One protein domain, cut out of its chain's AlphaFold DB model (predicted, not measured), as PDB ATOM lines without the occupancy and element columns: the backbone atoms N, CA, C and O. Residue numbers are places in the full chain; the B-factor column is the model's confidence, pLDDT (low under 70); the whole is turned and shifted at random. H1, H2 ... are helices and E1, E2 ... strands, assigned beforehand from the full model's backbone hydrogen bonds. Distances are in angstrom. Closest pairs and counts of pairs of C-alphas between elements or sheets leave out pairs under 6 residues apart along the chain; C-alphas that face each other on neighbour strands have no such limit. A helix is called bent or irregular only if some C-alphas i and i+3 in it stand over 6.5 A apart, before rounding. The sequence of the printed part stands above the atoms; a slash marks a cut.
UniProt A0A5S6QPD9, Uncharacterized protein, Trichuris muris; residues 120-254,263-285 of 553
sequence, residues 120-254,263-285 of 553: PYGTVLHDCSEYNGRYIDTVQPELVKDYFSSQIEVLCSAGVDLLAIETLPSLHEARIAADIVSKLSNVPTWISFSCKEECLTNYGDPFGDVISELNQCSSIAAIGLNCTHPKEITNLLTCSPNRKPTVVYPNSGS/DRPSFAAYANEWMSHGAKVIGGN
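AT A GLANCE: This is residues 120 to 254 and 263 to 285 of the 553 residues of an uncharacterized protein of Trichuris muris (UniProt A0A5S6QPD9). The picture is a parallel sheet of five strands, E1 to E5, curled like part of a barrel, with five helices, H2 to H6, wrapped in sequence round one face. These make two layers, a sheet with helices on one face of it; the short H1 is not on the sheet. The printed part has 158 residues with six named helices and five named strands, along the chain H1 H2 E1 H3 E2 H4 E3 H5 E4 H6 E5, and the strands keep that order across the sheet. The class is mixed, helices and strands; the whole is compact, with a radius of gyration of the C-alphas of 15.0 A and spans of 46 by 31 by 27 A.

IN THESE COORDINATES: Find C-alpha 122 at (134.901, 143.545, 137.224), where H1, residues 122 to 125, begins. H2, residues 141 to 157, is 24.2 A long, and E1, residues 162 to 168, is 17.0 A. Next come H3, residues 171 to 184, 19.8 A, and E2, residues 189 to 193. H4 is residues 207 to 214, and E3, residues 220 to 226, is 16.3 A, starting from C-alpha 220 at (155.736, 147.583, 139.124). H5, residues 230 to 239, is only just irregular: C-alphas 231 and 234 are 6.6 A apart. E4 is residues 246 to 249, H6 residues 267 to 276, and E5, residues 279 to 282, ends at C-alpha 282 (149.242, 151.580, 155.277).

HOW THE PARTS SIT: Start at the strongly twisted sheet, with edge strands E1 and E5. Look for N 165 and O 190 between E1 and E2, 3.0 A; N 224 and O 191 between E2 and E3, 2.8 A; N 225 and O 247 between E3 and E4, 2.9 A; and N 248 and O 281 between E4 and E5, 2.8 A. E1-H3-E2, E2-H4-E3 and E3-H5-E4 are strand-helix-strand units, parallel neighbour strands joined through a helix, with right-handed crossovers. H3 lies over E2 at a height over the sheet of 9.3 A, and H6 over E5 at 9.2 A. H2 and H3 touch, closest at C-alphas 149 and 180, 6.2 A, at a steep tilt of 44 degrees; H5 and H6 touch at C-alphas 234 and 274, 6.3 A, at a shallow tilt of 8 degrees. Every O i to N i+4 pair is within hydrogen-bond range in H3, H4 and H6, against 12 of 13 in H2 and 4 of 6 in H5; H1 is too short for one.

THE WHOLE: The two C-alphas farthest apart, of Glu 142 and Asp 263, are 47.0 A apart. Residues 255 to 262 are not printed; C-alphas 254 and 263 are 14.5 A apart across the cut. The links H1 to H2 and E2 to H4 are long. Confidence is under 70 at residues 127 to 132, 251 to 254, 263 to 268 and 285.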
ATOM      1  N   PRO A 120     139.650 146.650 139.122       95.44
ATOM      2  CA  PRO A 120     139.655 145.557 138.161       95.44
ATOM      3  C   PRO A 120     138.592 145.759 137.074       95.44
ATOM      4  O   PRO A 120     137.625 146.510 137.249       95.44
ATOM      5  N   TYR A 121     138.687 144.997 135.985       96.62
ATOM      6  CA  TYR A 121     137.673 144.972 134.931       96.62
ATOM      7  C   TYR A 121     136.280 144.595 135.455       96.62
ATOM      8  O   TYR A 121     135.281 145.054 134.902       96.62
ATOM      9  N   GLY A 122     136.179 143.837 136.554       88.81
ATOM     10  CA  GLY A 122     134.901 143.545 137.224       88.81
ATOM     11  C   GLY A 122     134.054 144.798 137.514       88.81
ATOM     12  O   GLY A 122     132.829 144.756 137.417       88.81
ATOM     13  N   THR A 123     134.688 145.960 137.718       87.25
ATOM     14  CA  THR A 123     134.004 147.260 137.887       87.25
ATOM     15  C   THR A 123     133.208 147.720 136.655       87.25
ATOM     16  O   THR A 123     132.325 148.570 136.757       87.25
ATOM     17  N   VAL A 124     133.488 147.176 135.468       91.94
ATOM     18  CA  VAL A 124     132.725 147.425 134.231       91.94
ATOM     19  C   VAL A 124     131.401 146.652 134.230       91.94
ATOM     20  O   VAL A 124     130.436 147.070 133.588       91.94
ATOM     21  N   LEU A 125     131.342 145.527 134.948       82.62
ATOM     22  CA  LEU A 125     130.214 144.596 134.923       82.62
ATOM     23  C   LEU A 125     129.092 144.975 135.897       82.62
ATOM     24  O   LEU A 125     127.934 144.668 135.616       82.62
ATOM     25  N   HIS A 126     129.412 145.686 136.985       72.19
ATOM     26  CA  HIS A 126     128.461 146.104 138.036       72.19
ATOM     27  C   HIS A 126     127.729 144.952 138.726       72.19
ATOM     28  O   HIS A 126     126.588 145.100 139.157       72.19
ATOM     29  N   ASP A 127     128.369 143.793 138.829       69.19
ATOM     30  CA  ASP A 127     127.791 142.566 139.385       69.19
ATOM     31  C   ASP A 127     128.550 142.054 140.623       69.19
ATOM     32  O   ASP A 127     128.372 140.905 141.049       69.19
ATOM     33  N   CYS A 128     129.393 142.914 141.212       68.19
ATOM     34  CA  CYS A 128     130.249 142.612 142.361       68.19
ATOM     35  C   CYS A 128     131.253 141.473 142.086       68.19
ATOM     36  O   CYS A 128     131.725 140.800 143.013       68.19
ATOM     37  N   SER A 129     131.543 141.175 140.817       65.88
ATOM     38  CA  SER A 129     132.498 140.135 140.444       65.88
ATOM     39  C   SER A 129     133.953 140.533 140.705       65.88
ATOM     40  O   SER A 129     134.800 139.650 140.831       65.88
ATOM     41  N   GLU A 130     134.242 141.818 140.930       63.88
ATOM     42  CA  GLU A 130     135.536 142.314 141.414       63.88
ATOM     43  C   GLU A 130     135.981 141.669 142.740       63.88
ATOM     44  O   GLU A 130     137.174 141.549 142.996       63.88
ATOM     45  N   TYR A 131     135.044 141.175 143.557       65.94
ATOM     46  CA  TYR A 131     135.344 140.551 144.852       65.94
ATOM     47  C   TYR A 131     135.511 139.025 144.797       65.94
ATOM     48  O   TYR A 131     135.774 138.400 145.818       65.94
ATOM     49  N   ASN A 132     135.308 138.391 143.639       69.56
ATOM     50  CA  ASN A 132     135.377 136.925 143.502       69.56
ATOM     51  C   ASN A 132     136.030 136.439 142.200       69.56
ATOM     52  O   ASN A 132     136.323 135.254 142.086       69.56
ATOM     53  N   GLY A 133     136.256 137.314 141.221       80.06
ATOM     54  CA  GLY A 133     136.901 136.964 139.958       80.06
ATOM     55  C   GLY A 133     136.047 136.114 139.014       80.06
ATOM     56  O   GLY A 133     136.589 135.535 138.080       80.06
ATOM     57  N   ARG A 134     134.716 136.032 139.187       83.75
ATOM     58  CA  ARG A 134     133.839 135.201 138.326       83.75
ATOM     59  C   ARG A 134     133.916 135.530 136.827       83.75
ATOM     60  O   ARG A 134     133.528 134.705 136.003       83.75
ATOM     61  N   TYR A 135     134.400 136.714 136.465       89.56
ATOM     62  CA  TYR A 135     134.536 137.149 135.075       89.56
ATOM     63  C   TYR A 135     135.841 136.706 134.402       89.56
ATOM     64  O   TYR A 135     135.922 136.777 133.177       89.56
ATOM     65  N   ILE A 136     136.840 136.244 135.162       93.62
ATOM     66  CA  ILE A 136     138.199 135.987 134.656       93.62
ATOM     67  C   ILE A 136     138.200 134.971 133.505       93.62
ATOM     68  O   ILE A 136     138.871 135.191 132.504       93.62
ATOM     69  N   ASP A 137     137.380 133.922 133.594       93.19
ATOM     70  CA  ASP A 137     137.297 132.877 132.561       93.19
ATOM     71  C   ASP A 137     136.365 133.215 131.390       93.19
ATOM     72  O   ASP A 137     136.336 132.503 130.386       93.19
ATOM     73  N   THR A 138     135.551 134.265 131.517       93.25
ATOM     74  CA  THR A 138     134.462 134.553 130.567       93.25
ATOM     75  C   THR A 138     134.702 135.807 129.737       93.25
ATOM     76  O   THR A 138     134.216 135.901 128.608       93.25
ATOM     77  N   VAL A 139     135.454 136.772 130.264       94.62
ATOM     78  CA  VAL A 139     135.769 138.024 129.574       94.62
ATOM     79  C   VAL A 139     136.985 137.836 128.669       94.62
ATOM     80  O   VAL A 139     137.990 137.249 129.051       94.62
ATOM     81  N   GLN A 140     136.908 138.379 127.452       96.06
ATOM     82  CA  GLN A 140     138.020 138.332 126.505       96.06
ATOM     83  C   GLN A 140     139.197 139.208 126.979       96.06
ATOM     84  O   GLN A 140     138.972 140.381 127.300       96.06
ATOM     85  N   PRO A 141     140.450 138.709 126.949       95.62
ATOM     86  CA  PRO A 141     141.629 139.469 127.373       95.62
ATOM     87  C   PRO A 141     141.800 140.822 126.670       95.62
ATOM     88  O   PRO A 141     142.280 141.774 127.278       95.62
ATOM     89  N   GLU A 142     141.392 140.942 125.405       96.69
ATOM     90  CA  GLU A 142     141.434 142.203 124.653       96.69
ATOM     91  C   GLU A 142     140.564 143.301 125.282       96.69
ATOM     92  O   GLU A 142     141.006 144.443 125.361       96.69
ATOM     93  N   LEU A 143     139.387 142.968 125.826       96.88
ATOM     94  CA  LEU A 143     138.536 143.949 126.518       96.88
ATOM     95  C   LEU A 143     139.191 144.455 127.808       96.88
ATOM     96  O   LEU A 143     139.092 145.635 128.144       96.88
ATOM     97  N   VAL A 144     139.891 143.563 128.511       97.62
ATOM     98  CA  VAL A 144     140.639 143.890 129.730       97.62
ATOM     99  C   VAL A 144     141.834 144.793 129.398       97.62
ATOM    100  O   VAL A 144     142.057 145.796 130.077       97.62
ATOM    101  N   LYS A 145     142.564 144.500 128.311       97.88
ATOM    102  CA  LYS A 145     143.653 145.353 127.799       97.88
ATOM    103  C   LYS A 145     143.156 146.749 127.433       97.88
ATOM    104  O   LYS A 145     143.779 147.733 127.835       97.88
ATOM    105  N   ASP A 146     142.043 146.841 126.707       96.81
ATOM    106  CA  ASP A 146     141.458 148.116 126.282       96.81
ATOM    107  C   ASP A 146     141.009 148.960 127.479       96.81
ATOM    108  O   ASP A 146     141.236 150.175 127.504       96.81
ATOM    109  N   TYR A 147     140.414 148.314 128.490       97.62
ATOM    110  CA  TYR A 147     140.037 148.949 129.749       97.62
ATOM    111  C   TYR A 147     141.255 149.553 130.454       97.62
ATOM    112  O   TYR A 147     141.300 150.771 130.635       97.62
ATOM    113  N   PHE A 148     142.269 148.745 130.790       98.12
ATOM    114  CA  PHE A 148     143.441 149.249 131.510       98.12
ATOM    115  C   PHE A 148     144.186 150.324 130.717       98.12
ATOM    116  O   PHE A 148     144.535 151.354 131.290       98.12
ATOM    117  N   SER A 149     144.376 150.132 129.407       97.69
ATOM    118  CA  SER A 149     145.059 151.116 128.554       97.69
ATOM    119  C   SER A 149     144.355 152.468 128.610       97.69
ATOM    120  O   SER A 149     144.979 153.490 128.889       97.69
ATOM    121  N   SER A 150     143.029 152.461 128.451       95.88
ATOM    122  CA  SER A 150     142.238 153.689 128.436       95.88
ATOM    123  C   SER A 150     142.260 154.432 129.775       95.88
ATOM    124  O   SER A 150     142.295 155.663 129.783       95.88
ATOM    125  N   GLN A 151     142.256 153.719 130.907       96.94
ATOM    126  CA  GLN A 151     142.258 154.372 132.220       96.94
ATOM    127  C   GLN A 151     143.651 154.904 132.569       96.94
ATOM    128  O   GLN A 151     143.789 156.051 133.003       96.94
ATOM    129  N   ILE A 152     144.687 154.091 132.334       97.94
ATOM    130  CA  ILE A 152     146.077 154.410 132.670       97.94
ATOM    131  C   ILE A 152     146.570 155.618 131.869       97.94
ATOM    132  O   ILE A 152     147.145 156.531 132.460       97.94
ATOM    133  N   GLU A 153     146.304 155.681 130.560       97.31
ATOM    134  CA  GLU A 153     146.706 156.823 129.721       97.31
ATOM    135  C   GLU A 153     146.126 158.151 130.232       97.31
ATOM    136  O   GLU A 153     146.818 159.174 130.303       97.31
ATOM    137  N   VAL A 154     144.851 158.148 130.629       97.94
ATOM    138  CA  VAL A 154     144.167 159.357 131.101       97.94
ATOM    139  C   VAL A 154     144.702 159.797 132.461       97.94
ATOM    140  O   VAL A 154     144.983 160.981 132.642       97.94
ATOM    141  N   LEU A 155     144.885 158.872 133.406       98.19
ATOM    142  CA  LEU A 155     145.414 159.200 134.733       98.19
ATOM    143  C   LEU A 155     146.869 159.675 134.657       98.19
ATOM    144  O   LEU A 155     147.213 160.691 135.262       98.19
ATOM    145  N   CYS A 156     147.706 159.015 133.849       97.31
ATOM    146  CA  CYS A 156     149.092 159.438 133.636       97.31
ATOM    147  C   CYS A 156     149.164 160.831 133.004       97.31
ATOM    148  O   CYS A 156     149.903 161.687 133.487       97.31
ATOM    149  N   SER A 157     148.366 161.097 131.962       97.12
ATOM    150  CA  SER A 157     148.331 162.419 131.316       97.12
ATOM    151  C   SER A 157     147.740 163.521 132.205       97.12
ATOM    152  O   SER A 157     148.072 164.692 132.026       97.12
ATOM    153  N   ALA A 158     146.911 163.172 133.193       97.94
ATOM    154  CA  ALA A 158     146.425 164.099 134.217       97.94
ATOM    155  C   ALA A 158     147.486 164.446 135.288       97.94
ATOM    156  O   ALA A 158     147.294 165.387 136.069       97.94
ATOM    157  N   GLY A 159     148.606 163.716 135.306       96.94
ATOM    158  CA  GLY A 159     149.760 163.973 136.161       96.94
ATOM    159  C   GLY A 159     149.610 163.432 137.580       96.94
ATOM    160  O   GLY A 159     149.857 164.176 138.522       96.94
ATOM    161  N   VAL A 160     149.155 162.189 137.743       97.94
ATOM    162  CA  VAL A 160     149.237 161.481 139.035       97.94
ATOM    163  C   VAL A 160     150.696 161.183 139.404       97.94
ATOM    164  O   VAL A 160     151.528 160.971 138.522       97.94
ATOM    165  N   ASP A 161     151.005 161.149 140.701       97.06
ATOM    166  CA  ASP A 161     152.350 160.829 141.202       97.06
ATOM    167  C   ASP A 161     152.591 159.314 141.270       97.06
ATOM    168  O   ASP A 161     153.722 158.840 141.150       97.06
ATOM    169  N   LEU A 162     151.506 158.565 141.475       97.19
ATOM    170  CA  LEU A 162     151.456 157.117 141.625       97.19
ATOM    171  C   LEU A 162     150.286 156.547 140.815       97.19
ATOM    172  O   LEU A 162     149.281 157.225 140.602       97.19
ATOM    173  N   LEU A 163     150.379 155.283 140.411       98.12
ATOM    174  CA  LEU A 163     149.218 154.501 139.976       98.12
ATOM    175  C   LEU A 163     148.906 153.418 141.008       98.12
ATOM    176  O   LEU A 163     149.801 152.688 141.440       98.12
ATOM    177  N   ALA A 164     147.627 153.309 141.350       97.69
ATOM    178  CA  ALA A 164     147.073 152.312 142.250       97.69
ATOM    179  C   ALA A 164     146.155 151.388 141.448       97.69
ATOM    180  O   ALA A 164     144.971 151.675 141.278       97.69
ATOM    181  N   ILE A 165     146.711 150.307 140.895       98.19
ATOM    182  CA  ILE A 165     145.894 149.266 140.263       98.19
ATOM    183  C   ILE A 165     145.485 148.304 141.363       98.19
ATOM    184  O   ILE A 165     146.320 147.578 141.898       98.19
ATOM    185  N   GLU A 166     144.219 148.324 141.740       95.38
ATOM    186  CA  GLU A 166     143.823 147.812 143.042       95.38
ATOM    187  C   GLU A 166     142.647 146.848 143.006       95.38
ATOM    188  O   GLU A 166     141.871 146.813 142.054       95.38
ATOM    189  N   THR A 167     142.525 146.048 144.068       92.00
ATOM    190  CA  THR A 167     141.455 145.058 144.260       92.00
ATOM    191  C   THR A 167     141.438 143.966 143.186       92.00
ATOM    192  O   THR A 167     140.405 143.342 142.955       92.00
ATOM    193  N   LEU A 168     142.571 143.675 142.533       97.19
ATOM    194  CA  LEU A 168     142.597 142.631 141.509       97.19
ATOM    195  C   LEU A 168     142.304 141.257 142.141       97.19
ATOM    196  O   LEU A 168     142.981 140.868 143.098       97.19
ATOM    197  N   PRO A 169     141.314 140.497 141.637       92.56
ATOM    198  CA  PRO A 169     140.972 139.200 142.206       92.56
ATOM    199  C   PRO A 169     141.857 138.067 141.676       92.56
ATOM    200  O   PRO A 169     141.786 136.975 142.234       92.56
ATOM    201  N   SER A 170     142.650 138.285 140.613       97.19
ATOM    202  CA  SER A 170     143.429 137.237 139.940       97.19
ATOM    203  C   SER A 170     144.793 137.695 139.410       97.19
ATOM    204  O   SER A 170     144.959 138.827 138.949       97.19
ATOM    205  N   LEU A 171     145.754 136.764 139.390       97.56
ATOM    206  CA  LEU A 171     147.052 136.902 138.726       97.56
ATOM    207  C   LEU A 171     146.917 137.114 137.212       97.56
ATOM    208  O   LEU A 171     147.680 137.886 136.634       97.56
ATOM    209  N   HIS A 172     145.953 136.459 136.556       97.19
ATOM    210  CA  HIS A 172     145.777 136.578 135.104       97.19
ATOM    211  C   HIS A 172     145.550 138.035 134.681       97.19
ATOM    212  O   HIS A 172     146.199 138.540 133.765       97.19
ATOM    213  N   GLU A 173     144.673 138.733 135.396       97.31
ATOM    214  CA  GLU A 173     144.390 140.142 135.144       97.31
ATOM    215  C   GLU A 173     145.573 141.044 135.520       97.31
ATOM    216  O   GLU A 173     145.908 141.969 134.780       97.31
ATOM    217  N   ALA A 174     146.275 140.730 136.613       97.94
ATOM    218  CA  ALA A 174     147.470 141.463 137.016       97.94
ATOM    219  C   ALA A 174     148.595 141.402 135.972       97.94
ATOM    220  O   ALA A 174     149.287 142.400 135.771       97.94
ATOM    221  N   ARG A 175     148.754 140.274 135.262       97.94
ATOM    222  CA  ARG A 175     149.692 140.153 134.129       97.94
ATOM    223  C   ARG A 175     149.368 141.146 133.023       97.94
ATOM    224  O   ARG A 175     150.264 141.815 132.514       97.94
ATOM    225  N   ILE A 176     148.086 141.248 132.668       98.06
ATOM    226  CA  ILE A 176     147.612 142.181 131.645       98.06
ATOM    227  C   ILE A 176     147.888 143.617 132.098       98.06
ATOM    228  O   ILE A 176     148.510 144.378 131.362       98.06
ATOM    229  N   ALA A 177     147.495 143.968 133.323       97.81
ATOM    230  CA  ALA A 177     147.735 145.293 133.881       97.81
ATOM    231  C   ALA A 177     149.234 145.650 133.900       97.81
ATOM    232  O   ALA A 177     149.616 146.729 133.447       97.81
ATOM    233  N   ALA A 178     150.101 144.737 134.350       97.88
ATOM    234  CA  ALA A 178     151.545 144.958 134.409       97.88
ATOM    235  C   ALA A 178     152.188 145.147 133.022       97.88
ATOM    236  O   ALA A 178     153.065 146.005 132.867       97.88
ATOM    237  N   ASP A 179     151.738 144.389 132.014       97.56
ATOM    238  CA  ASP A 179     152.163 144.549 130.619       97.56
ATOM    239  C   ASP A 179     151.762 145.929 130.072       97.56
ATOM    240  O   ASP A 179     152.602 146.635 129.508       97.56
ATOM    241  N   ILE A 180     150.524 146.371 130.317       97.94
ATOM    242  CA  ILE A 180     150.046 147.701 129.909       97.94
ATOM    243  C   ILE A 180     150.850 148.814 130.589       97.94
ATOM    244  O   ILE A 180     151.338 149.718 129.909       97.94
ATOM    245  N   VAL A 181     151.064 148.730 131.906       97.31
ATOM    246  CA  VAL A 181     151.883 149.707 132.644       97.31
ATOM    247  C   VAL A 181     153.286 149.795 132.046       97.31
ATOM    248  O   VAL A 181     153.769 150.898 131.811       97.31
ATOM    249  N   SER A 182     153.915 148.656 131.726       96.75
ATOM    250  CA  SER A 182     155.269 148.630 131.148       96.75
ATOM    251  C   SER A 182     155.387 149.343 129.797       96.75
ATOM    252  O   SER A 182     156.473 149.795 129.436       96.75
ATOM    253  N   LYS A 183     154.278 149.448 129.055       95.62
ATOM    254  CA  LYS A 183     154.219 150.070 127.728       95.62
ATOM    255  C   LYS A 183     153.815 151.538 127.775       95.62
ATOM    256  O   LYS A 183     154.284 152.311 126.944       95.62
ATOM    257  N   LEU A 184     152.927 151.908 128.699       93.25
ATOM    258  CA  LEU A 184     152.231 153.198 128.663       93.25
ATOM    259  C   LEU A 184     152.676 154.181 129.747       93.25
ATOM    260  O   LEU A 184     152.390 155.371 129.627       93.25
ATOM    261  N   SER A 185     153.352 153.720 130.803       89.00
ATOM    262  CA  SER A 185     153.626 154.558 131.967       89.00
ATOM    263  C   SER A 185     155.026 154.366 132.543       89.00
ATOM    264  O   SER A 185     155.536 153.257 132.665       89.00
ATOM    265  N   ASN A 186     155.623 155.481 132.964       91.12
ATOM    266  CA  ASN A 186     156.801 155.510 133.833       91.12
ATOM    267  C   ASN A 186     156.444 155.940 135.268       91.12
ATOM    268  O   ASN A 186     157.335 156.136 136.096       91.12
ATOM    269  N   VAL A 187     155.151 156.132 135.552       95.50
ATOM    270  CA  VAL A 187     154.661 156.477 136.886       95.50
ATOM    271  C   VAL A 187     154.855 155.258 137.794       95.50
ATOM    272  O   VAL A 187     154.456 154.150 137.414       95.50
ATOM    273  N   PRO A 188     155.459 155.412 138.988       96.00
ATOM    274  CA  PRO A 188     155.577 154.306 139.926       96.00
ATOM    275  C   PRO A 188     154.193 153.722 140.235       96.00
ATOM    276  O   PRO A 188     153.277 154.432 140.641       96.00
ATOM    277  N   THR A 189     154.046 152.420 140.014       97.75
ATOM    278  CA  THR A 189     152.749 151.737 140.094       97.75
ATOM    279  C   THR A 189     152.780 150.670 141.173       97.75
ATOM    280  O   THR A 189     153.738 149.894 141.225       97.75
ATOM    281  N   TRP A 190     151.742 150.585 142.002       97.69
ATOM    282  CA  TRP A 190     151.479 149.364 142.755       97.69
ATOM    283  C   TRP A 190     150.340 148.571 142.128       97.69
ATOM    284  O   TRP A 190     149.428 149.139 141.526       97.69
ATOM    285  N   ILE A 191     150.417 147.250 142.282       98.31
ATOM    286  CA  ILE A 191     149.294 146.351 142.024       98.31
ATOM    287  C   ILE A 191     148.904 145.706 143.348       98.31
ATOM    288  O   ILE A 191     149.752 145.066 143.974       98.31
ATOM    289  N   SER A 192     147.658 145.870 143.783       97.00
ATOM    290  CA  SER A 192     147.139 145.238 144.996       97.00
ATOM    291  C   SER A 192     146.008 144.259 144.709       97.00
ATOM    292  O   SER A 192     145.265 144.389 143.734       97.00
ATOM    293  N   PHE A 193     145.905 143.253 145.575       96.25
ATOM    294  CA  PHE A 193     145.008 142.121 145.387       96.25
ATOM    295  C   PHE A 193     143.977 142.023 146.495       96.25
ATOM    296  O   PHE A 193     144.271 142.307 147.660       96.25
ATOM    297  N   SER A 194     142.798 141.532 146.111       86.81
ATOM    298  CA  SER A 194     141.823 140.999 147.050       86.81
ATOM    299  C   SER A 194     142.035 139.489 147.216       86.81
ATOM    300  O   SER A 194     142.095 138.728 146.243       86.81
ATOM    301  N   CYS A 195     142.190 139.055 148.463       89.56
ATOM    302  CA  CYS A 195     142.603 137.705 148.829       89.56
ATOM    303  C   CYS A 195     141.637 137.061 149.828       89.56
ATOM    304  O   CYS A 195     140.859 137.738 150.509       89.56
ATOM    305  N   LYS A 196     141.741 135.736 149.930       80.81
ATOM    306  CA  LYS A 196     141.022 134.883 150.880       80.81
ATOM    307  C   LYS A 196     142.010 134.056 151.709       80.81
ATOM    308  O   LYS A 196     143.223 134.253 151.628       80.81
ATOM    309  N   GLU A 197     141.469 133.162 152.529       83.25
ATOM    310  CA  GLU A 197     142.229 132.226 153.363       83.25
ATOM    311  C   GLU A 197     143.206 131.367 152.526       83.25
ATOM    312  O   GLU A 197     143.150 131.338 151.294       83.25
ATOM    313  N   GLU A 198     144.119 130.665 153.203       88.19
ATOM    314  CA  GLU A 198     145.089 129.738 152.584       88.19
ATOM    315  C   GLU A 198     146.062 130.382 151.581       88.19
ATOM    316  O   GLU A 198     146.626 129.712 150.718       88.19
ATOM    317  N   CYS A 199     146.318 131.685 151.718       92.75
ATOM    318  CA  CYS A 199     147.231 132.424 150.848       92.75
ATOM    319  C   CYS A 199     146.829 132.404 149.368       92.75
ATOM    320  O   CYS A 199     147.676 132.264 148.483       92.75
ATOM    321  N   LEU A 200     145.532 132.569 149.107       93.00
ATOM    322  CA  LEU A 200     144.968 132.601 147.762       93.00
ATOM    323  C   LEU A 200     144.419 133.989 147.418       93.00
ATOM    324  O   LEU A 200     143.881 134.701 148.270       93.00
ATOM    325  N   THR A 201     144.480 134.361 146.140       93.19
ATOM    326  CA  THR A 201     143.644 135.448 145.607       93.19
ATOM    327  C   THR A 201     142.163 135.056 145.682       93.19
ATOM    328  O   THR A 201     141.820 133.876 145.819       93.19
ATOM    329  N   ASN A 202     141.247 136.022 145.581       85.94
ATOM    330  CA  ASN A 202     139.815 135.716 145.605       85.94
ATOM    331  C   ASN A 202     139.385 134.772 144.471       85.94
ATOM    332  O   ASN A 202     138.580 133.865 144.715       85.94
ATOM    333  N   TYR A 203     139.990 134.899 143.287       90.75
ATOM    334  CA  TYR A 203     139.798 133.961 142.180       90.75
ATOM    335  C   TYR A 203     140.336 132.557 142.507       90.75
ATOM    336  O   TYR A 203     139.675 131.561 142.224       90.75
ATOM    337  N   GLY A 204     141.465 132.463 143.219       92.94
ATOM    338  CA  GLY A 204     142.048 131.193 143.670       92.94
ATOM    339  C   GLY A 204     143.485 130.946 143.220       92.94
ATOM    340  O   GLY A 204     143.958 129.819 143.338       92.94
ATOM    341  N   ASP A 205     144.183 131.967 142.725       96.44
ATOM    342  CA  ASP A 205     145.606 131.864 142.410       96.44
ATOM    343  C   ASP A 205     146.424 131.788 143.709       96.44
ATOM    344  O   ASP A 205     146.157 132.565 144.636       96.44
ATOM    345  N   PRO A 206     147.454 130.929 143.794       97.00
ATOM    346  CA  PRO A 206     148.417 130.983 144.884       97.00
ATOM    347  C   PRO A 206     149.087 132.358 144.952       97.00
ATOM    348  O   PRO A 206     149.711 132.817 143.994       97.00
ATOM    349  N   PHE A 207     149.003 133.027 146.102       96.00
ATOM    350  CA  PHE A 207     149.566 134.370 146.256       96.00
ATOM    351  C   PHE A 207     151.101 134.375 146.134       96.00
ATOM    352  O   PHE A 207     151.693 135.356 145.689       96.00
ATOM    353  N   GLY A 208     151.758 133.246 146.414       95.75
ATOM    354  CA  GLY A 208     153.188 133.072 146.154       95.75
ATOM    355  C   GLY A 208     153.554 133.210 144.670       95.75
ATOM    356  O   GLY A 208     154.586 133.806 144.351       95.75
ATOM    357  N   ASP A 209     152.691 132.745 143.761       97.12
ATOM    358  CA  ASP A 209     152.897 132.874 142.313       97.12
ATOM    359  C   ASP A 209     152.741 134.332 141.873       97.12
ATOM    360  O   ASP A 209     153.561 134.840 141.104       97.12
ATOM    361  N   VAL A 210     151.760 135.040 142.450       96.94
ATOM    362  CA  VAL A 210     151.579 136.489 142.264       96.94
ATOM    363  C   VAL A 210     152.848 137.249 142.641       96.94
ATOM    364  O   VAL A 210     153.355 138.053 141.854       96.94
ATOM    365  N   ILE A 211     153.391 136.978 143.832       96.12
ATOM    366  CA  ILE A 211     154.616 137.618 144.318       96.12
ATOM    367  C   ILE A 211     155.807 137.265 143.423       96.12
ATOM    368  O   ILE A 211     156.580 138.158 143.065       96.12
ATOM    369  N   SER A 212     155.974 135.995 143.047       95.62
ATOM    370  CA  SER A 212     157.080 135.536 142.197       95.62
ATOM    371  C   SER A 212     157.105 136.255 140.847       95.62
ATOM    372  O   SER A 212     158.164 136.689 140.386       95.62
ATOM    373  N   GLU A 213     155.939 136.428 140.234       96.62
ATOM    374  CA  GLU A 213     155.820 137.032 138.916       96.62
ATOM    375  C   GLU A 213     155.924 138.554 138.950       96.62
ATOM    376  O   GLU A 213     156.761 139.135 138.255       96.62
ATOM    377  N   LEU A 214     155.156 139.223 139.813       96.75
ATOM    378  CA  LEU A 214     155.194 140.681 139.883       96.75
ATOM    379  C   LEU A 214     156.542 141.204 140.378       96.75
ATOM    380  O   LEU A 214     156.911 142.327 140.034       96.75
ATOM    381  N   ASN A 215     157.327 140.416 141.122       95.75
ATOM    382  CA  ASN A 215     158.704 140.787 141.457       95.75
ATOM    383  C   ASN A 215     159.624 140.882 140.229       95.75
ATOM    384  O   ASN A 215     160.586 141.649 140.268       95.75
ATOM    385  N   GLN A 216     159.319 140.171 139.140       94.81
ATOM    386  CA  GLN A 216     160.082 140.219 137.889       94.81
ATOM    387  C   GLN A 216     159.704 141.429 137.020       94.81
ATOM    388  O   GLN A 216     160.506 141.879 136.202       94.81
ATOM    389  N   CYS A 217     158.517 142.010 137.218       94.75
ATOM    390  CA  CYS A 217     158.049 143.167 136.455       94.75
ATOM    391  C   CYS A 217     158.728 144.464 136.924       94.75
ATOM    392  O   CYS A 217     158.317 145.053 137.920       94.75
ATOM    393  N   SER A 218     159.743 144.967 136.219       92.31
ATOM    394  CA  SER A 218     160.446 146.203 136.617       92.31
ATOM    395  C   SER A 218     159.565 147.458 136.620       92.31
ATOM    396  O   SER A 218     159.896 148.417 137.310       92.31
ATOM    397  N   SER A 219     158.459 147.453 135.869       92.25
ATOM    398  CA  SER A 219     157.464 148.535 135.810       92.25
ATOM    399  C   SER A 219     156.609 148.658 137.077       92.25
ATOM    400  O   SER A 219     156.036 149.715 137.331       92.25
ATOM    401  N   ILE A 220     156.533 147.603 137.893       96.44
ATOM    402  CA  ILE A 220     155.736 147.583 139.124       96.44
ATOM    403  C   ILE A 220     156.632 147.937 140.310       96.44
ATOM    404  O   ILE A 220     157.589 147.225 140.616       96.44
ATOM    405  N   ALA A 221     156.329 149.037 140.988       95.56
ATOM    406  CA  ALA A 221     157.119 149.580 142.086       95.56
ATOM    407  C   ALA A 221     156.830 148.894 143.428       95.56
ATOM    408  O   ALA A 221     157.741 148.766 144.245       95.56
ATOM    409  N   ALA A 222     155.590 148.453 143.652       96.31
ATOM    410  CA  ALA A 222     155.143 147.822 144.891       96.31
ATOM    411  C   ALA A 222     154.029 146.794 144.623       96.31
ATOM    412  O   ALA A 222     153.367 146.844 143.587       96.31
ATOM    413  N   ILE A 223     153.835 145.851 145.542       96.88
ATOM    414  CA  ILE A 223     152.754 144.853 145.468       96.88
ATOM    415  C   ILE A 223     151.936 144.969 146.746       96.88
ATOM    416  O   ILE A 223     152.518 145.133 147.813       96.88
ATOM    417  N   GLY A 224     150.613 144.933 146.660       94.12
ATOM    418  CA  GLY A 224     149.759 145.228 147.802       94.12
ATOM    419  C   GLY A 224     148.676 144.206 148.101       94.12
ATOM    420  O   GLY A 224     148.384 143.307 147.314       94.12
ATOM    421  N   LEU A 225     148.057 144.402 149.258       93.88
ATOM    422  CA  LEU A 225     146.890 143.681 149.741       93.88
ATOM    423  C   LEU A 225     145.847 144.710 150.167       93.88
ATOM    424  O   LEU A 225     146.079 145.506 151.080       93.88
ATOM    425  N   ASN A 226     144.694 144.686 149.516       90.62
ATOM    426  CA  ASN A 226     143.579 145.562 149.840       90.62
ATOM    427  C   ASN A 226     142.261 144.815 149.677       90.62
ATOM    428  O   ASN A 226     142.225 143.685 149.190       90.62
ATOM    429  N   CYS A 227     141.177 145.389 150.190       77.00
ATOM    430  CA  CYS A 227     139.864 144.737 150.196       77.00
ATOM    431  C   CYS A 227     139.863 143.286 150.734       77.00
ATOM    432  O   CYS A 227     138.984 142.480 150.430       77.00
ATOM    433  N   THR A 228     140.847 142.973 151.573       81.31
ATOM    434  CA  THR A 228     141.086 141.673 152.198       81.31
ATOM    435  C   THR A 228     140.803 141.806 153.686       81.31
ATOM    436  O   THR A 228     140.844 142.905 154.238       81.31
ATOM    437  N   HIS A 229     140.465 140.710 154.353       75.44
ATOM    438  CA  HIS A 229     140.237 140.739 155.789       75.44
ATOM    439  C   HIS A 229     141.571 140.969 156.557       75.44
ATOM    440  O   HIS A 229     142.520 140.235 156.304       75.44
ATOM    441  N   PRO A 230     141.666 141.903 157.532       78.00
ATOM    442  CA  PRO A 230     142.870 142.215 158.315       78.00
ATOM    443  C   PRO A 230     143.580 141.000 158.921       78.00
ATOM    444  O   PRO A 230     144.803 140.933 158.883       78.00
ATOM    445  N   LYS A 231     142.825 140.011 159.429       79.25
ATOM    446  CA  LYS A 231     143.397 138.758 159.976       79.25
ATOM    447  C   LYS A 231     144.197 137.948 158.955       79.25
ATOM    448  O   LYS A 231     145.141 137.275 159.345       79.25
ATOM    449  N   GLU A 232     143.842 138.030 157.675       84.50
ATOM    450  CA  GLU A 232     144.528 137.272 156.626       84.50
ATOM    451  C   GLU A 232     145.808 137.966 156.165       84.50
ATOM    452  O   GLU A 232     146.701 137.315 155.631       84.50
ATOM    453  N   ILE A 233     145.930 139.279 156.393       90.31
ATOM    454  CA  ILE A 233     147.056 140.074 155.894       90.31
ATOM    455  C   ILE A 233     148.384 139.545 156.431       90.31
ATOM    456  O   ILE A 233     149.282 139.271 155.643       90.31
ATOM    457  N   THR A 234     148.520 139.349 157.744       90.81
ATOM    458  CA  THR A 234     149.781 138.870 158.334       90.81
ATOM    459  C   THR A 234     150.173 137.498 157.781       90.81
ATOM    460  O   THR A 234     151.338 137.272 157.449       90.81
ATOM    461  N   ASN A 235     149.198 136.601 157.602       90.88
ATOM    462  CA  ASN A 235     149.437 135.293 157.000       90.88
ATOM    463  C   ASN A 235     149.918 135.427 155.543       90.88
ATOM    464  O   ASN A 235     150.951 134.863 155.189       90.88
ATOM    465  N   LEU A 236     149.246 136.254 154.734       92.62
ATOM    466  CA  LEU A 236     149.613 136.543 153.341       92.62
ATOM    467  C   LEU A 236     151.020 137.146 153.208       92.62
ATOM    468  O   LEU A 236     151.784 136.743 152.328       92.62
ATOM    469  N   LEU A 237     151.386 138.069 154.105       92.25
ATOM    470  CA  LEU A 237     152.728 138.660 154.165       92.25
ATOM    471  C   LEU A 237     153.799 137.623 154.537       92.25
ATOM    472  O   LEU A 237     154.934 137.711 154.067       92.25
ATOM    473  N   THR A 238     153.444 136.638 155.363       90.50
ATOM    474  CA  THR A 238     154.372 135.610 155.859       90.50
ATOM    475  C   THR A 238     154.583 134.486 154.848       90.50
ATOM    476  O   THR A 238     155.719 134.081 154.602       90.50
ATOM    477  N   CYS A 239     153.510 133.973 154.244       86.88
ATOM    478  CA  CYS A 239     153.583 132.844 153.314       86.88
ATOM    479  C   CYS A 239     154.150 133.227 151.941       86.88
ATOM    480  O   CYS A 239     154.633 132.356 151.221       86.88
ATOM    481  N   SER A 240     154.123 134.516 151.589       83.56
ATOM    482  CA  SER A 240     154.610 135.014 150.301       83.56
ATOM    483  C   SER A 240     155.590 136.187 150.486       83.56
ATOM    484  O   SER A 240     155.236 137.332 150.198       83.56
ATOM    485  N   PRO A 241     156.832 135.940 150.959       84.69
ATOM    486  CA  PRO A 241     157.804 137.000 151.215       84.69
ATOM    487  C   PRO A 241     158.083 137.847 149.970       84.69
ATOM    488  O   PRO A 241     158.598 137.365 148.958       84.69
ATOM    489  N   ASN A 242     157.766 139.135 150.061       88.25
ATOM    490  CA  ASN A 242     157.889 140.073 148.955       88.25
ATOM    491  C   ASN A 242     159.228 140.828 148.998       88.25
ATOM    492  O   ASN A 242     159.650 141.308 150.048       88.25
ATOM    493  N   ARG A 243     159.902 140.959 147.846       89.88
ATOM    494  CA  ARG A 243     161.142 141.751 147.720       89.88
ATOM    495  C   ARG A 243     160.876 143.220 147.408       89.88
ATOM    496  O   ARG A 243     161.749 144.057 147.627       89.88
ATOM    497  N   LYS A 244     159.699 143.528 146.866       92.56
ATOM    498  CA  LYS A 244     159.242 144.897 146.640       92.56
ATOM    499  C   LYS A 244     158.573 145.454 147.900       92.56
ATOM    500  O   LYS A 244     158.128 144.678 148.741       92.56
ATOM    501  N   PRO A 245     158.487 146.787 148.042       93.25
ATOM    502  CA  PRO A 245     157.649 147.411 149.058       93.25
ATOM    503  C   PRO A 245     156.223 146.857 149.024       93.25
ATOM    504  O   PRO A 245     155.679 146.619 147.940       93.25
ATOM    505  N   THR A 246     155.630 146.687 150.207       94.69
ATOM    506  CA  THR A 246     154.259 146.193 150.337       94.69
ATOM    507  C   THR A 246     153.299 147.305 150.755       94.69
ATOM    508  O   THR A 246     153.590 148.065 151.682       94.69
ATOM    509  N   VAL A 247     152.162 147.399 150.064       95.31
ATOM    510  CA  VAL A 247     151.070 148.353 150.339       95.31
ATOM    511  C   VAL A 247     149.916 147.580 150.985       95.31
ATOM    512  O   VAL A 247     149.508 146.550 150.459       95.31
ATOM    513  N   VAL A 248     149.408 148.022 152.135       93.94
ATOM    514  CA  VAL A 248     148.401 147.286 152.913       93.94
ATOM    515  C   VAL A 248     147.268 148.210 153.322       93.94
ATOM    516  O   VAL A 248     147.458 149.136 154.101       93.94
ATOM    517  N   TYR A 249     146.073 147.953 152.814       90.69
ATOM    518  CA  TYR A 249     144.899 148.761 153.132       90.69
ATOM    519  C   TYR A 249     143.641 147.889 153.070       90.69
ATOM    520  O   TYR A 249     142.856 147.931 152.121       90.69
ATOM    521  N   PRO A 250     143.493 146.985 154.054       80.69
ATOM    522  CA  PRO A 250     142.427 146.001 154.060       80.69
ATOM    523  C   PRO A 250     141.052 146.639 154.249       80.69
ATOM    524  O   PRO A 250     140.899 147.809 154.607       80.69
ATOM    525  N   ASN A 251     140.032 145.806 154.056       65.75
ATOM    526  CA  ASN A 251     138.704 146.121 154.561       65.75
ATOM    527  C   ASN A 251     138.718 146.145 156.098       65.75
ATOM    528  O   ASN A 251     139.616 145.598 156.731       65.75
ATOM    529  N   SER A 252     137.644 146.657 156.690       57.12
ATOM    530  CA  SER A 252     137.396 146.751 158.139       57.12
ATOM    531  C   SER A 252     137.538 145.470 158.967       57.12
ATOM    532  O   SER A 252     137.465 145.478 160.190       57.12
ATOM    533  N   GLY A 253     137.648 144.300 158.341       45.31
ATOM    534  CA  GLY A 253     137.783 143.061 159.103       45.31
ATOM    535  C   GLY A 253     136.600 142.688 159.986       45.31
ATOM    536  O   GLY A 253     136.703 141.876 160.911       45.31
ATOM    537  N   SER A 254     135.430 143.245 159.707       35.34
ATOM    538  CA  SER A 254     134.212 142.576 160.122       35.34
ATOM    539  C   SER A 254     134.162 141.271 159.315       35.34
ATOM    540  O   SER A 254     134.366 141.302 158.115       35.34
ATOM    541  N   ASP A 263     141.106 138.873 172.023       38.22
ATOM    542  CA  ASP A 263     142.469 139.155 171.580       38.22
ATOM    543  C   ASP A 263     142.510 139.797 170.181       38.22
ATOM    544  O   ASP A 263     143.501 139.652 169.470       38.22
ATOM    545  N   ARG A 264     141.435 140.453 169.704       45.00
ATOM    546  CA  ARG A 264     141.492 141.108 168.383       45.00
ATOM    547  C   ARG A 264     142.372 142.365 168.462       45.00
ATOM    548  O   ARG A 264     141.994 143.303 169.162       45.00
ATOM    549  N   PRO A 265     143.499 142.426 167.728       49.44
ATOM    550  CA  PRO A 265     144.321 143.626 167.660       49.44
ATOM    551  C   PRO A 265     143.504 144.800 167.106       49.44
ATOM    552  O   PRO A 265     142.693 144.625 166.194       49.44
ATOM    553  N   SER A 266     143.723 146.007 167.637       58.22
ATOM    554  CA  SER A 266     143.208 147.230 167.011       58.22
ATOM    555  C   SER A 266     143.789 147.392 165.601       58.22
ATOM    556  O   SER A 266     144.844 146.836 165.296       58.22
ATOM    557  N   PHE A 267     143.165 148.206 164.746       68.00
ATOM    558  CA  PHE A 267     143.731 148.506 163.424       68.00
ATOM    559  C   PHE A 267     145.162 149.069 163.519       68.00
ATOM    560  O   PHE A 267     146.016 148.741 162.705       68.00
ATOM    561  N   ALA A 268     145.465 149.844 164.567       67.00
ATOM    562  CA  ALA A 268     146.821 150.320 164.845       67.00
ATOM    563  C   ALA A 268     147.782 149.185 165.253       67.00
ATOM    564  O   ALA A 268     148.951 149.196 164.867       67.00
ATOM    565  N   ALA A 269     147.311 148.192 166.010       70.38
ATOM    566  CA  ALA A 269     148.106 147.015 166.351       70.38
ATOM    567  C   ALA A 269     148.377 146.142 165.115       70.38
ATOM    568  O   ALA A 269     149.516 145.729 164.905       70.38
ATOM    569  N   TYR A 270     147.374 145.958 164.254       82.50
ATOM    570  CA  TYR A 270     147.549 145.343 162.942       82.50
ATOM    571  C   TYR A 270     148.528 146.122 162.062       82.50
ATOM    572  O   TYR A 270     149.436 145.532 161.495       82.50
ATOM    573  N   ALA A 271     148.417 147.450 162.001       82.62
ATOM    574  CA  ALA A 271     149.350 148.279 161.247       82.62
ATOM    575  C   ALA A 271     150.799 148.084 161.725       82.62
ATOM    576  O   ALA A 271     151.699 147.913 160.904       82.62
ATOM    577  N   ASN A 272     151.029 148.037 163.042       81.06
ATOM    578  CA  ASN A 272     152.348 147.740 163.611       81.06
ATOM    579  C   ASN A 272     152.853 146.341 163.231       81.06
ATOM    580  O   ASN A 272     154.030 146.180 162.905       81.06
ATOM    581  N   GLU A 273     151.974 145.343 163.245       88.12
ATOM    582  CA  GLU A 273     152.291 143.984 162.810       88.12
ATOM    583  C   GLU A 273     152.623 143.928 161.310       88.12
ATOM    584  O   GLU A 273     153.626 143.343 160.913       88.12
ATOM    585  N   TRP A 274     151.854 144.591 160.451       91.06
ATOM    586  CA  TRP A 274     152.133 144.624 159.016       91.06
ATOM    587  C   TRP A 274     153.439 145.361 158.715       91.06
ATOM    588  O   TRP A 274     154.207 144.921 157.858       91.06
ATOM    589  N   MET A 275     153.744 146.439 159.449       89.56
ATOM    590  CA  MET A 275     155.037 147.127 159.348       89.56
ATOM    591  C   MET A 275     156.202 146.213 159.737       89.56
ATOM    592  O   MET A 275     157.233 146.235 159.061       89.56
ATOM    593  N   SER A 276     156.054 145.391 160.784       89.69
ATOM    594  CA  SER A 276     157.093 144.424 161.168       89.69
ATOM    595  C   SER A 276     157.292 143.327 160.115       89.69
ATOM    596  O   SER A 276     158.399 142.807 159.983       89.69
ATOM    597  N   HIS A 277     156.273 143.071 159.288       89.50
ATOM    598  CA  HIS A 277     156.316 142.181 158.122       89.50
ATOM    599  C   HIS A 277     156.614 142.911 156.794       89.50
ATOM    600  O   HIS A 277     156.425 142.359 155.712       89.50
ATOM    601  N   GLY A 278     157.122 144.147 156.852       87.69
ATOM    602  CA  GLY A 278     157.661 144.854 155.687       87.69
ATOM    603  C   GLY A 278     156.676 145.741 154.923       87.69
ATOM    604  O   GLY A 278     157.066 146.302 153.896       87.69
ATOM    605  N   ALA A 279     155.445 145.930 155.413       92.19
ATOM    606  CA  ALA A 279     154.536 146.932 154.859       92.19
ATOM    607  C   ALA A 279     155.149 148.342 154.953       92.19
ATOM    608  O   ALA A 279     155.733 148.727 155.971       92.19
ATOM    609  N   LYS A 280     155.041 149.106 153.862       94.19
ATOM    610  CA  LYS A 280     155.588 150.467 153.717       94.19
ATOM    611  C   LYS A 280     154.520 151.527 153.513       94.19
ATOM    612  O   LYS A 280     154.776 152.689 153.797       94.19
ATOM    613  N   VAL A 281     153.345 151.143 153.042       94.19
ATOM    614  CA  VAL A 281     152.201 152.041 152.899       94.19
ATOM    615  C   VAL A 281     151.028 151.381 153.597       94.19
ATOM    616  O   VAL A 281     150.745 150.216 153.309       94.19
ATOM    617  N   ILE A 282     150.388 152.093 154.522       91.00
ATOM    618  CA  ILE A 282     149.242 151.580 155.277       91.00
ATOM    619  C   ILE A 282     148.072 152.555 155.167       91.00
ATOM    620  O   ILE A 282     148.238 153.741 155.432       91.00
ATOM    621  N   GLY A 283     146.901 152.047 154.797       84.94
ATOM    622  CA  GLY A 283     145.626 152.775 154.795       84.94
ATOM    623  C   GLY A 283     144.490 151.865 155.242       84.94
ATOM    624  O   GLY A 283     144.745 150.831 155.856       84.94
ATOM    625  N   GLY A 284     143.251 152.205 154.894       70.19
ATOM    626  CA  GLY A 284     142.092 151.331 155.102       70.19
ATOM    627  C   GLY A 284     140.943 151.973 155.877       70.19
ATOM    628  O   GLY A 284     141.037 153.081 156.399       70.19
ATOM    629  N   ASN A 285     139.816 151.261 155.904       59.50
ATOM    630  CA  ASN A 285     138.558 151.745 156.458       59.50
ATOM    631  C   ASN A 285     138.173 151.016 157.707       59.50
ATOM    632  O   ASN A 285     137.989 149.805 157.657       59.50
TER     633      ASN A 285